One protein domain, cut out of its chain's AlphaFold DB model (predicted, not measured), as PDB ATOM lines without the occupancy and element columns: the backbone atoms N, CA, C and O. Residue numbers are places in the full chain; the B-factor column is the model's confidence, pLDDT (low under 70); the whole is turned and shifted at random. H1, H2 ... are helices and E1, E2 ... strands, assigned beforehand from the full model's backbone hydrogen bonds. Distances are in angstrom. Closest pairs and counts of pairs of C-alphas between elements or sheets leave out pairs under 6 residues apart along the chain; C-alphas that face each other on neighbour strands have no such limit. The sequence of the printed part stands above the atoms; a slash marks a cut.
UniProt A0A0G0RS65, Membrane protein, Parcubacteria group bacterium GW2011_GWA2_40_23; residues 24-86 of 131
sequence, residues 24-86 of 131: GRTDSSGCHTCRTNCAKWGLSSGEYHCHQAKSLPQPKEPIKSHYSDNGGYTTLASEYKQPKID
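What this domain is: This is residues 24 to 86 of the 131 residues of the protein "Membrane protein" of Parcubacteria group bacterium GW2011_GWA2_40_23 (UniProt A0A0G0RS65). Little regular structure: two short two-stranded ribbons, hairpin E3-E4 and pair E1-E2, meet through E2 and E3, with H1 in the loop between E1 and E2 and a tail running off to Asp 86. The 63 printed residues, 18 of them in named elements, run E1, H1, E2, E3, E4; the class is mixed and both sheets are antiparallel. The whole is only just compact, close to loose (radius of gyration of the C-alphas 12.4 A), spanning 39 by 28 by 21 A.

Where its parts are: E3, residues 63 to 66, is 9.8 A long; E4, residues 73 to 76, is 10.4 A and ends at C-alpha 76 (-56.310, 10.801, 111.427). E2, residues 48 to 50, is 7.2 A; E1, residues 31 to 33, is 7.3 A and begins at C-alpha 31 (-54.938, -5.300, 112.480). H1, residues 38 to 41, is 5.4 A.

How they stand to each other: E3 and E4 form a hairpin, antiparallel at 145 degrees; N 64 and O 75 are 2.8 A apart, within hydrogen-bond range. The closest C-alphas of E2 and E3, His 49 and Ser 65, are 5.6 A apart. E1 and E2 are antiparallel at 156 degrees, with N 32 and O 49 at 2.8 A. H1, too short for any O i to N i+4 pair, is apart from E3 and E4.

The domain as a whole: The farthest C-alphas, Asn 70 and Asp 86, are 42.0 A apart. The printed part has no cut; the link E2 to E3 is long. Mean pLDDT of the printed part is 70.5, with residues 52 to 60 and 78 to 86 among those under 70.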
ATOM      1  N   GLY A  24     -49.527  -9.207 119.571       62.50
ATOM      2  CA  GLY A  24     -50.292 -10.368 119.112       62.50
ATOM      3  C   GLY A  24     -50.425 -10.493 117.592       62.50
ATOM      4  O   GLY A  24     -50.290  -9.522 116.851       62.50
ATOM      5  N   ARG A  25     -50.719 -11.713 117.119       72.50
ATOM      6  CA  ARG A  25     -50.946 -11.967 115.690       72.50
ATOM      7  C   ARG A  25     -51.995 -11.010 115.137       72.50
ATOM      8  O   ARG A  25     -53.089 -10.887 115.681       72.50
ATOM      9  N   THR A  26     -51.648 -10.426 114.003       81.06
ATOM     10  CA  THR A  26     -52.547  -9.663 113.158       81.06
ATOM     11  C   THR A  26     -53.714 -10.533 112.679       81.06
ATOM     12  O   THR A  26     -53.507 -11.672 112.250       81.06
ATOM     13  N   ASP A  27     -54.933 -10.008 112.756       80.25
ATOM     14  CA  ASP A  27     -56.151 -10.637 112.255       80.25
ATOM     15  C   ASP A  27     -56.255 -10.589 110.717       80.25
ATOM     16  O   ASP A  27     -55.356 -10.126 110.004       80.25
ATOM     17  N   SER A  28     -57.361 -11.116 110.182       77.31
ATOM     18  CA  SER A  28     -57.620 -11.178 108.739       77.31
ATOM     19  C   SER A  28     -57.629  -9.800 108.067       77.31
ATOM     20  O   SER A  28     -57.258  -9.709 106.894       77.31
ATOM     21  N   SER A  29     -57.974  -8.746 108.809       72.06
ATOM     22  CA  SER A  29     -58.030  -7.357 108.345       72.06
ATOM     23  C   SER A  29     -56.653  -6.693 108.274       72.06
ATOM     24  O   SER A  29     -56.518  -5.638 107.653       72.06
ATOM     25  N   GLY A  30     -55.613  -7.307 108.848       77.50
ATOM     26  CA  GLY A  30     -54.292  -6.686 108.936       77.50
ATOM     27  C   GLY A  30     -54.104  -5.834 110.200       77.50
ATOM     28  O   GLY A  30     -53.193  -4.998 110.238       77.50
ATOM     29  N   CYS A  31     -54.920  -6.069 111.236       82.06
ATOM     30  CA  CYS A  31     -54.938  -5.300 112.480       82.06
ATOM     31  C   CYS A  31     -54.816  -6.174 113.742       82.06
ATOM     32  O   CYS A  31     -54.895  -7.395 113.667       82.06
ATOM     33  N   HIS A  32     -54.573  -5.573 114.910       83.56
ATOM     34  CA  HIS A  32     -54.597  -6.270 116.197       83.56
ATOM     35  C   HIS A  32     -54.871  -5.329 117.376       83.56
ATOM     36  O   HIS A  32     -54.634  -4.126 117.309       83.56
ATOM     37  N   THR A  33     -55.349  -5.888 118.488       86.25
ATOM     38  CA  THR A  33     -55.524  -5.153 119.749       86.25
ATOM     39  C   THR A  33     -54.253  -5.213 120.585       86.25
ATOM     40  O   THR A  33     -53.748  -6.299 120.882       86.25
ATOM     41  N   CYS A  34     -53.764  -4.058 121.031       83.50
ATOM     42  CA  CYS A  34     -52.639  -4.002 121.945       83.50
ATOM     43  C   CYS A  34     -53.056  -4.418 123.364       83.50
ATOM     44  O   CYS A  34     -54.015  -3.889 123.922       83.50
ATOM     45  N   ARG A  35     -52.323  -5.367 123.963       82.94
ATOM     46  CA  ARG A  35     -52.583  -5.859 125.333       82.94
ATOM     47  C   ARG A  35     -51.403  -5.723 126.285       82.94
ATOM     48  O   ARG A  35     -51.600  -5.653 127.492       82.94
ATOM     49  N   THR A  36     -50.184  -5.694 125.762       83.38
ATOM     50  CA  THR A  36     -48.961  -5.576 126.557       83.38
ATOM     51  C   THR A  36     -48.057  -4.518 125.944       83.38
ATOM     52  O   THR A  36     -47.989  -4.371 124.725       83.38
ATOM     53  N   ASN A  37     -47.363  -3.759 126.795       77.94
ATOM     54  CA  ASN A  37     -46.388  -2.741 126.387       77.94
ATOM     55  C   ASN A  37     -46.928  -1.657 125.424       77.94
ATOM     56  O   ASN A  37     -46.149  -1.068 124.683       77.94
ATOM     57  N   CYS A  38     -48.231  -1.359 125.444       80.69
ATOM     58  CA  CYS A  38     -48.872  -0.433 124.497       80.69
ATOM     59  C   CYS A  38     -48.287   0.979 124.531       80.69
ATOM     60  O   CYS A  38     -47.975   1.543 123.485       80.69
ATOM     61  N   ALA A  39     -47.999   1.488 125.731       80.81
ATOM     62  CA  ALA A  39     -47.406   2.809 125.913       80.81
ATOM     63  C   ALA A  39     -46.034   2.954 125.227       80.81
ATOM     64  O   ALA A  39     -45.714   4.027 124.727       80.81
ATOM     65  N   LYS A  40     -45.242   1.872 125.128       77.50
ATOM     66  CA  LYS A  40     -43.950   1.881 124.412       77.50
ATOM     67  C   LYS A  40     -44.120   2.199 122.925       77.50
ATOM     68  O   LYS A  40     -43.204   2.722 122.297       77.50
ATOM     69  N   TRP A  41     -45.281   1.869 122.376       73.88
ATOM     70  CA  TRP A  41     -45.634   2.075 120.979       73.88
ATOM     71  C   TRP A  41     -46.497   3.322 120.769       73.88
ATOM     72  O   TRP A  41     -46.864   3.607 119.637       73.88
ATOM     73  N   GLY A  42     -46.794   4.076 121.835       78.06
ATOM     74  CA  GLY A  42     -47.664   5.251 121.788       78.06
ATOM     75  C   GLY A  42     -49.160   4.932 121.791       78.06
ATOM     76  O   GLY A  42     -49.944   5.810 121.465       78.06
ATOM     77  N   LEU A  43     -49.558   3.705 122.150       76.56
ATOM     78  CA  LEU A  43     -50.957   3.268 122.166       76.56
ATOM     79  C   LEU A  43     -51.499   3.111 123.589       76.56
ATOM     80  O   LEU A  43     -50.770   2.773 124.527       76.56
ATOM     81  N   SER A  44     -52.816   3.252 123.723       78.94
ATOM     82  CA  SER A  44     -53.551   2.891 124.933       78.94
ATOM     83  C   SER A  44     -53.727   1.373 125.051       78.94
ATOM     84  O   SER A  44     -53.741   0.634 124.064       78.94
ATOM     85  N   SER A  45     -53.858   0.873 126.282       83.19
ATOM     86  CA  SER A  45     -54.151  -0.549 126.502       83.19
ATOM     87  C   SER A  45     -55.551  -0.883 125.986       83.19
ATOM     88  O   SER A  45     -56.505  -0.180 126.308       83.19
ATOM     89  N   GLY A  46     -55.680  -1.940 125.183       80.50
ATOM     90  CA  GLY A  46     -56.936  -2.290 124.516       80.50
ATOM     91  C   GLY A  46     -57.180  -1.550 123.198       80.50
ATOM     92  O   GLY A  46     -58.188  -1.807 122.542       80.50
ATOM     93  N   GLU A  47     -56.266  -0.679 122.766       77.62
ATOM     94  CA  GLU A  47     -56.387   0.014 121.485       77.62
ATOM     95  C   GLU A  47     -56.146  -0.949 120.314       77.62
ATOM     96  O   GLU A  47     -55.190  -1.732 120.302       77.62
ATOM     97  N   TYR A  48     -57.040  -0.908 119.329       81.06
ATOM     98  CA  TYR A  48     -56.926  -1.672 118.091       81.06
ATOM     99  C   TYR A  48     -56.069  -0.881 117.106       81.06
ATOM    100  O   TYR A  48     -56.268   0.322 116.985       81.06
ATOM    101  N   HIS A  49     -55.120  -1.508 116.413       75.12
ATOM    102  CA  HIS A  49     -54.276  -0.834 115.426       75.12
ATOM    103  C   HIS A  49     -53.904  -1.719 114.240       75.12
ATOM    104  O   HIS A  49     -53.787  -2.938 114.355       75.12
ATOM    105  N   CYS A  50     -53.704  -1.088 113.084       76.56
ATOM    106  CA  CYS A  50     -53.456  -1.762 111.815       76.56
ATOM    107  C   CYS A  50     -52.067  -1.421 111.277       76.56
ATOM    108  O   CYS A  50     -51.718  -0.250 111.167       76.56
ATOM    109  N   HIS A  51     -51.290  -2.437 110.892       71.19
ATOM    110  CA  HIS A  51     -50.005  -2.221 110.213       71.19
ATOM    111  C   HIS A  51     -50.185  -2.065 108.700       71.19
ATOM    112  O   HIS A  51     -49.468  -1.296 108.067       71.19
ATOM    113  N   GLN A  52     -51.123  -2.825 108.120       64.38
ATOM    114  CA  GLN A  52     -51.396  -2.890 106.684       64.38
ATOM    115  C   GLN A  52     -52.852  -3.328 106.484       64.38
ATOM    116  O   GLN A  52     -53.124  -4.501 106.227       64.38
ATOM    117  N   ALA A  53     -53.803  -2.405 106.654       62.12
ATOM    118  CA  ALA A  53     -55.207  -2.684 106.360       62.12
ATOM    119  C   ALA A  53     -55.317  -3.169 104.907       62.12
ATOM    120  O   ALA A  53     -54.960  -2.444 103.978       62.12
ATOM    121  N   LYS A  54     -55.753  -4.419 104.722       58.38
ATOM    122  CA  LYS A  54     -55.741  -5.094 103.411       58.38
ATOM    123  C   LYS A  54     -56.816  -4.583 102.454       58.38
ATOM    124  O   LYS A  54     -56.775  -4.887 101.267       58.38
ATOM    125  N   SER A  55     -57.791  -3.848 102.972       57.22
ATOM    126  CA  SER A  55     -59.038  -3.532 102.283       57.22
ATOM    127  C   SER A  55     -59.101  -2.116 101.709       57.22
ATOM    128  O   SER A  55     -59.965  -1.872 100.872       57.22
ATOM    129  N   LEU A  56     -58.215  -1.190 102.098       59.38
ATOM    130  CA  LEU A  56     -58.263   0.204 101.639       59.38
ATOM    131  C   LEU A  56     -56.860   0.785 101.401       59.38
ATOM    132  O   LEU A  56     -55.920   0.404 102.105       59.38
ATOM    133  N   PRO A  57     -56.706   1.723 100.440       60.91
ATOM    134  CA  PRO A  57     -55.477   2.493 100.284       60.91
ATOM    135  C   PRO A  57     -55.062   3.078 101.634       60.91
ATOM    136  O   PRO A  57     -55.864   3.738 102.295       60.91
ATOM    137  N   GLN A  58     -53.820   2.822 102.049       60.62
ATOM    138  CA  GLN A  58     -53.305   3.397 103.287       60.62
ATOM    139  C   GLN A  58     -53.261   4.923 103.136       60.62
ATOM    140  O   GLN A  58     -52.662   5.416 102.171       60.62
ATOM    141  N   PRO A  59     -53.887   5.688 104.045       64.94
ATOM    142  CA  PRO A  59     -53.740   7.132 104.039       64.94
ATOM    143  C   PRO A  59     -52.260   7.488 104.222       64.94
ATOM    144  O   PRO A  59     -51.536   6.851 104.983       64.94
ATOM    145  N   LYS A  60     -51.799   8.521 103.508       67.25
ATOM    146  CA  LYS A  60     -50.409   9.011 103.594       67.25
ATOM    147  C   LYS A  60     -50.051   9.488 105.007       67.25
ATOM    148  O   LYS A  60     -48.876   9.580 105.353       67.25
ATOM    149  N   GLU A  61     -51.062   9.836 105.792       70.25
ATOM    150  CA  GLU A  61     -50.916  10.298 107.162       70.25
ATOM    151  C   GLU A  61     -51.256   9.180 108.154       70.25
ATOM    152  O   GLU A  61     -52.154   8.380 107.883       70.25
ATOM    153  N   PRO A  62     -50.548   9.119 109.297       69.25
ATOM    154  CA  PRO A  62     -50.810   8.120 110.322       69.25
ATOM    155  C   PRO A  62     -52.258   8.204 110.815       69.25
ATOM    156  O   PRO A  62     -52.811   9.289 110.998       69.25
ATOM    157  N   ILE A  63     -52.862   7.040 111.037       71.69
ATOM    158  CA  ILE A  63     -54.230   6.877 111.529       71.69
ATOM    159  C   ILE A  63     -54.219   6.123 112.856       71.69
ATOM    160  O   ILE A  63     -53.432   5.196 113.039       71.69
ATOM    161  N   LYS A  64     -55.111   6.507 113.768       72.94
ATOM    162  CA  LYS A  64     -55.413   5.778 115.005       72.94
ATOM    163  C   LYS A  64     -56.747   5.070 114.853       72.94
ATOM    164  O   LYS A  64     -57.660   5.626 114.246       72.94
ATOM    165  N   SER A  65     -56.876   3.860 115.381       68.31
ATOM    166  CA  SER A  65     -58.156   3.148 115.396       68.31
ATOM    167  C   SER A  65     -58.763   3.182 116.786       68.31
ATOM    168  O   SER A  65     -58.123   2.890 117.788       68.31
ATOM    169  N   HIS A  66     -60.035   3.530 116.822       68.25
ATOM    170  CA  HIS A  66     -60.867   3.555 118.003       68.25
ATOM    171  C   HIS A  66     -61.747   2.315 118.018       68.25
ATOM    172  O   HIS A  66     -62.311   1.917 116.994       68.25
ATOM    173  N   TYR A  67     -61.871   1.716 119.196       58.72
ATOM    174  CA  TYR A  67     -62.823   0.645 119.434       58.72
ATOM    175  C   TYR A  67     -64.210   1.230 119.731       58.72
ATOM    176  O   TYR A  67     -64.326   2.232 120.435       58.72
ATOM    177  N   SER A  68     -65.250   0.598 119.191       68.00
ATOM    178  CA  SER A  68     -66.657   0.886 119.476       68.00
ATOM    179  C   SER A  68     -67.450  -0.414 119.382       68.00
ATOM    180  O   SER A  68     -67.117  -1.281 118.568       68.00
ATOM    181  N   ASP A  69     -68.511  -0.532 120.179       67.50
ATOM    182  CA  ASP A  69     -69.373  -1.721 120.242       67.50
ATOM    183  C   ASP A  69     -70.034  -2.040 118.888       67.50
ATOM    184  O   ASP A  69     -70.334  -3.192 118.588       67.50
ATOM    185  N   ASN A  70     -70.186  -1.026 118.028       71.19
ATOM    186  CA  ASN A  70     -70.763  -1.143 116.684       71.19
ATOM    187  C   ASN A  70     -69.715  -1.347 115.571       71.19
ATOM    188  O   ASN A  70     -70.046  -1.268 114.389       71.19
ATOM    189  N   GLY A  71     -68.453  -1.597 115.934       55.06
ATOM    190  CA  GLY A  71     -67.334  -1.759 115.005       55.06
ATOM    191  C   GLY A  71     -66.315  -0.624 115.116       55.06
ATOM    192  O   GLY A  71     -66.663   0.540 115.313       55.06
ATOM    193  N   GLY A  72     -65.029  -0.968 115.020       65.12
ATOM    194  CA  GLY A  72     -63.944   0.003 115.145       65.12
ATOM    195  C   GLY A  72     -63.907   1.005 113.987       65.12
ATOM    196  O   GLY A  72     -64.191   0.653 112.843       65.12
ATOM    197  N   TYR A  73     -63.522   2.246 114.280       68.31
ATOM    198  CA  TYR A  73     -63.347   3.309 113.284       68.31
ATOM    199  C   TYR A  73     -61.940   3.892 113.365       68.31
ATOM    200  O   TYR A  73     -61.309   3.864 114.417       68.31
ATOM    201  N   THR A  74     -61.424   4.430 112.265       70.19
ATOM    202  CA  THR A  74     -60.122   5.102 112.247       70.19
ATOM    203  C   THR A  74     -60.295   6.614 112.219       70.19
ATOM    204  O   THR A  74     -61.228   7.140 111.614       70.19
ATOM    205  N   THR A  75     -59.393   7.334 112.878       76.06
ATOM    206  CA  THR A  75     -59.253   8.785 112.751       76.06
ATOM    207  C   THR A  75     -57.824   9.131 112.361       76.06
ATOM    208  O   THR A  75     -56.893   8.360 112.593       76.06
ATOM    209  N   LEU A  76     -57.642  10.288 111.728       80.06
ATOM    210  CA  LEU A  76     -56.310  10.801 111.427       80.06
ATOM    211  C   LEU A  76     -55.603  11.141 112.739       80.06
ATOM    212  O   LEU A  76     -56.131  11.864 113.583       80.06
ATOM    213  N   ALA A  77     -54.397  10.618 112.897       70.06
ATOM    214  CA  ALA A  77     -53.568  10.812 114.068       70.06
ATOM    215  C   ALA A  77     -52.350  11.658 113.695       70.06
ATOM    216  O   ALA A  77     -51.200  11.224 113.769       70.06
ATOM    217  N   SER A  78     -52.626  12.894 113.271       69.44
ATOM    218  CA  SER A  78     -51.614  13.886 112.894       69.44
ATOM    219  C   SER A  78     -50.619  14.183 114.022       69.44
ATOM    220  O   SER A  78     -49.487  14.555 113.741       69.44
ATOM    221  N   GLU A  79     -50.994  13.929 115.278       64.31
ATOM    222  CA  GLU A  79     -50.124  13.998 116.459       64.31
ATOM    223  C   GLU A  79     -48.928  13.026 116.420       64.31
ATOM    224  O   GLU A  79     -47.873  13.326 116.979       64.31
ATOM    225  N   TYR A  80     -49.028  11.898 115.702       62.41
ATOM    226  CA  TYR A  80     -47.891  10.991 115.490       62.41
ATOM    227  C   TYR A  80     -46.897  11.500 114.442       62.41
ATOM    228  O   TYR A  80     -45.800  10.944 114.339       62.41
ATOM    229  N   LYS A  81     -47.200  12.584 113.704       63.44
ATOM    230  CA  LYS A  81     -46.133  13.407 113.115       63.44
ATOM    231  C   LYS A  81     -45.457  14.148 114.264       63.44
ATOM    232  O   LYS A  81     -45.619  15.353 114.426       63.44
ATOM    233  N   GLN A  82     -44.680  13.413 115.058       54.97
ATOM    234  CA  GLN A  82     -43.659  14.017 115.895       54.97
ATOM    235  C   GLN A  82     -42.894  14.994 114.987       54.97
ATOM    236  O   GLN A  82     -42.429  14.568 113.918       54.97
ATOM    237  N   PRO A  83     -42.773  16.289 115.330       54.78
ATOM    238  CA  PRO A  83     -41.786  17.113 114.663       54.78
ATOM    239  C   PRO A  83     -40.449  16.385 114.816       54.78
ATOM    240  O   PRO A  83     -40.130  15.897 115.904       54.78
ATOM    241  N   LYS A  84     -39.677  16.262 113.732       49.34
ATOM    242  CA  LYS A  84     -38.256  15.936 113.860       49.34
ATOM    243  C   LYS A  84     -37.648  17.061 114.694       49.34
ATOM    244  O   LYS A  84     -37.301  18.108 114.159       49.34
ATOM    245  N   ILE A  85     -37.606  16.889 116.011       50.00
ATOM    246  CA  ILE A  85     -36.775  17.716 116.868       50.00
ATOM    247  C   ILE A  85     -35.371  17.196 116.622       50.00
ATOM    248  O   ILE A  85     -34.919  16.223 117.231       50.00
ATOM    249  N   ASP A  86     -34.714  17.815 115.649       54.88
ATOM    250  CA  ASP A  86     -33.279  17.706 115.507       54.88
ATOM    251  C   ASP A  86     -32.671  18.119 116.855       54.88
ATOM    252  O   ASP A  86     -32.958  19.177 117.415       54.88
TER     253      ASP A  86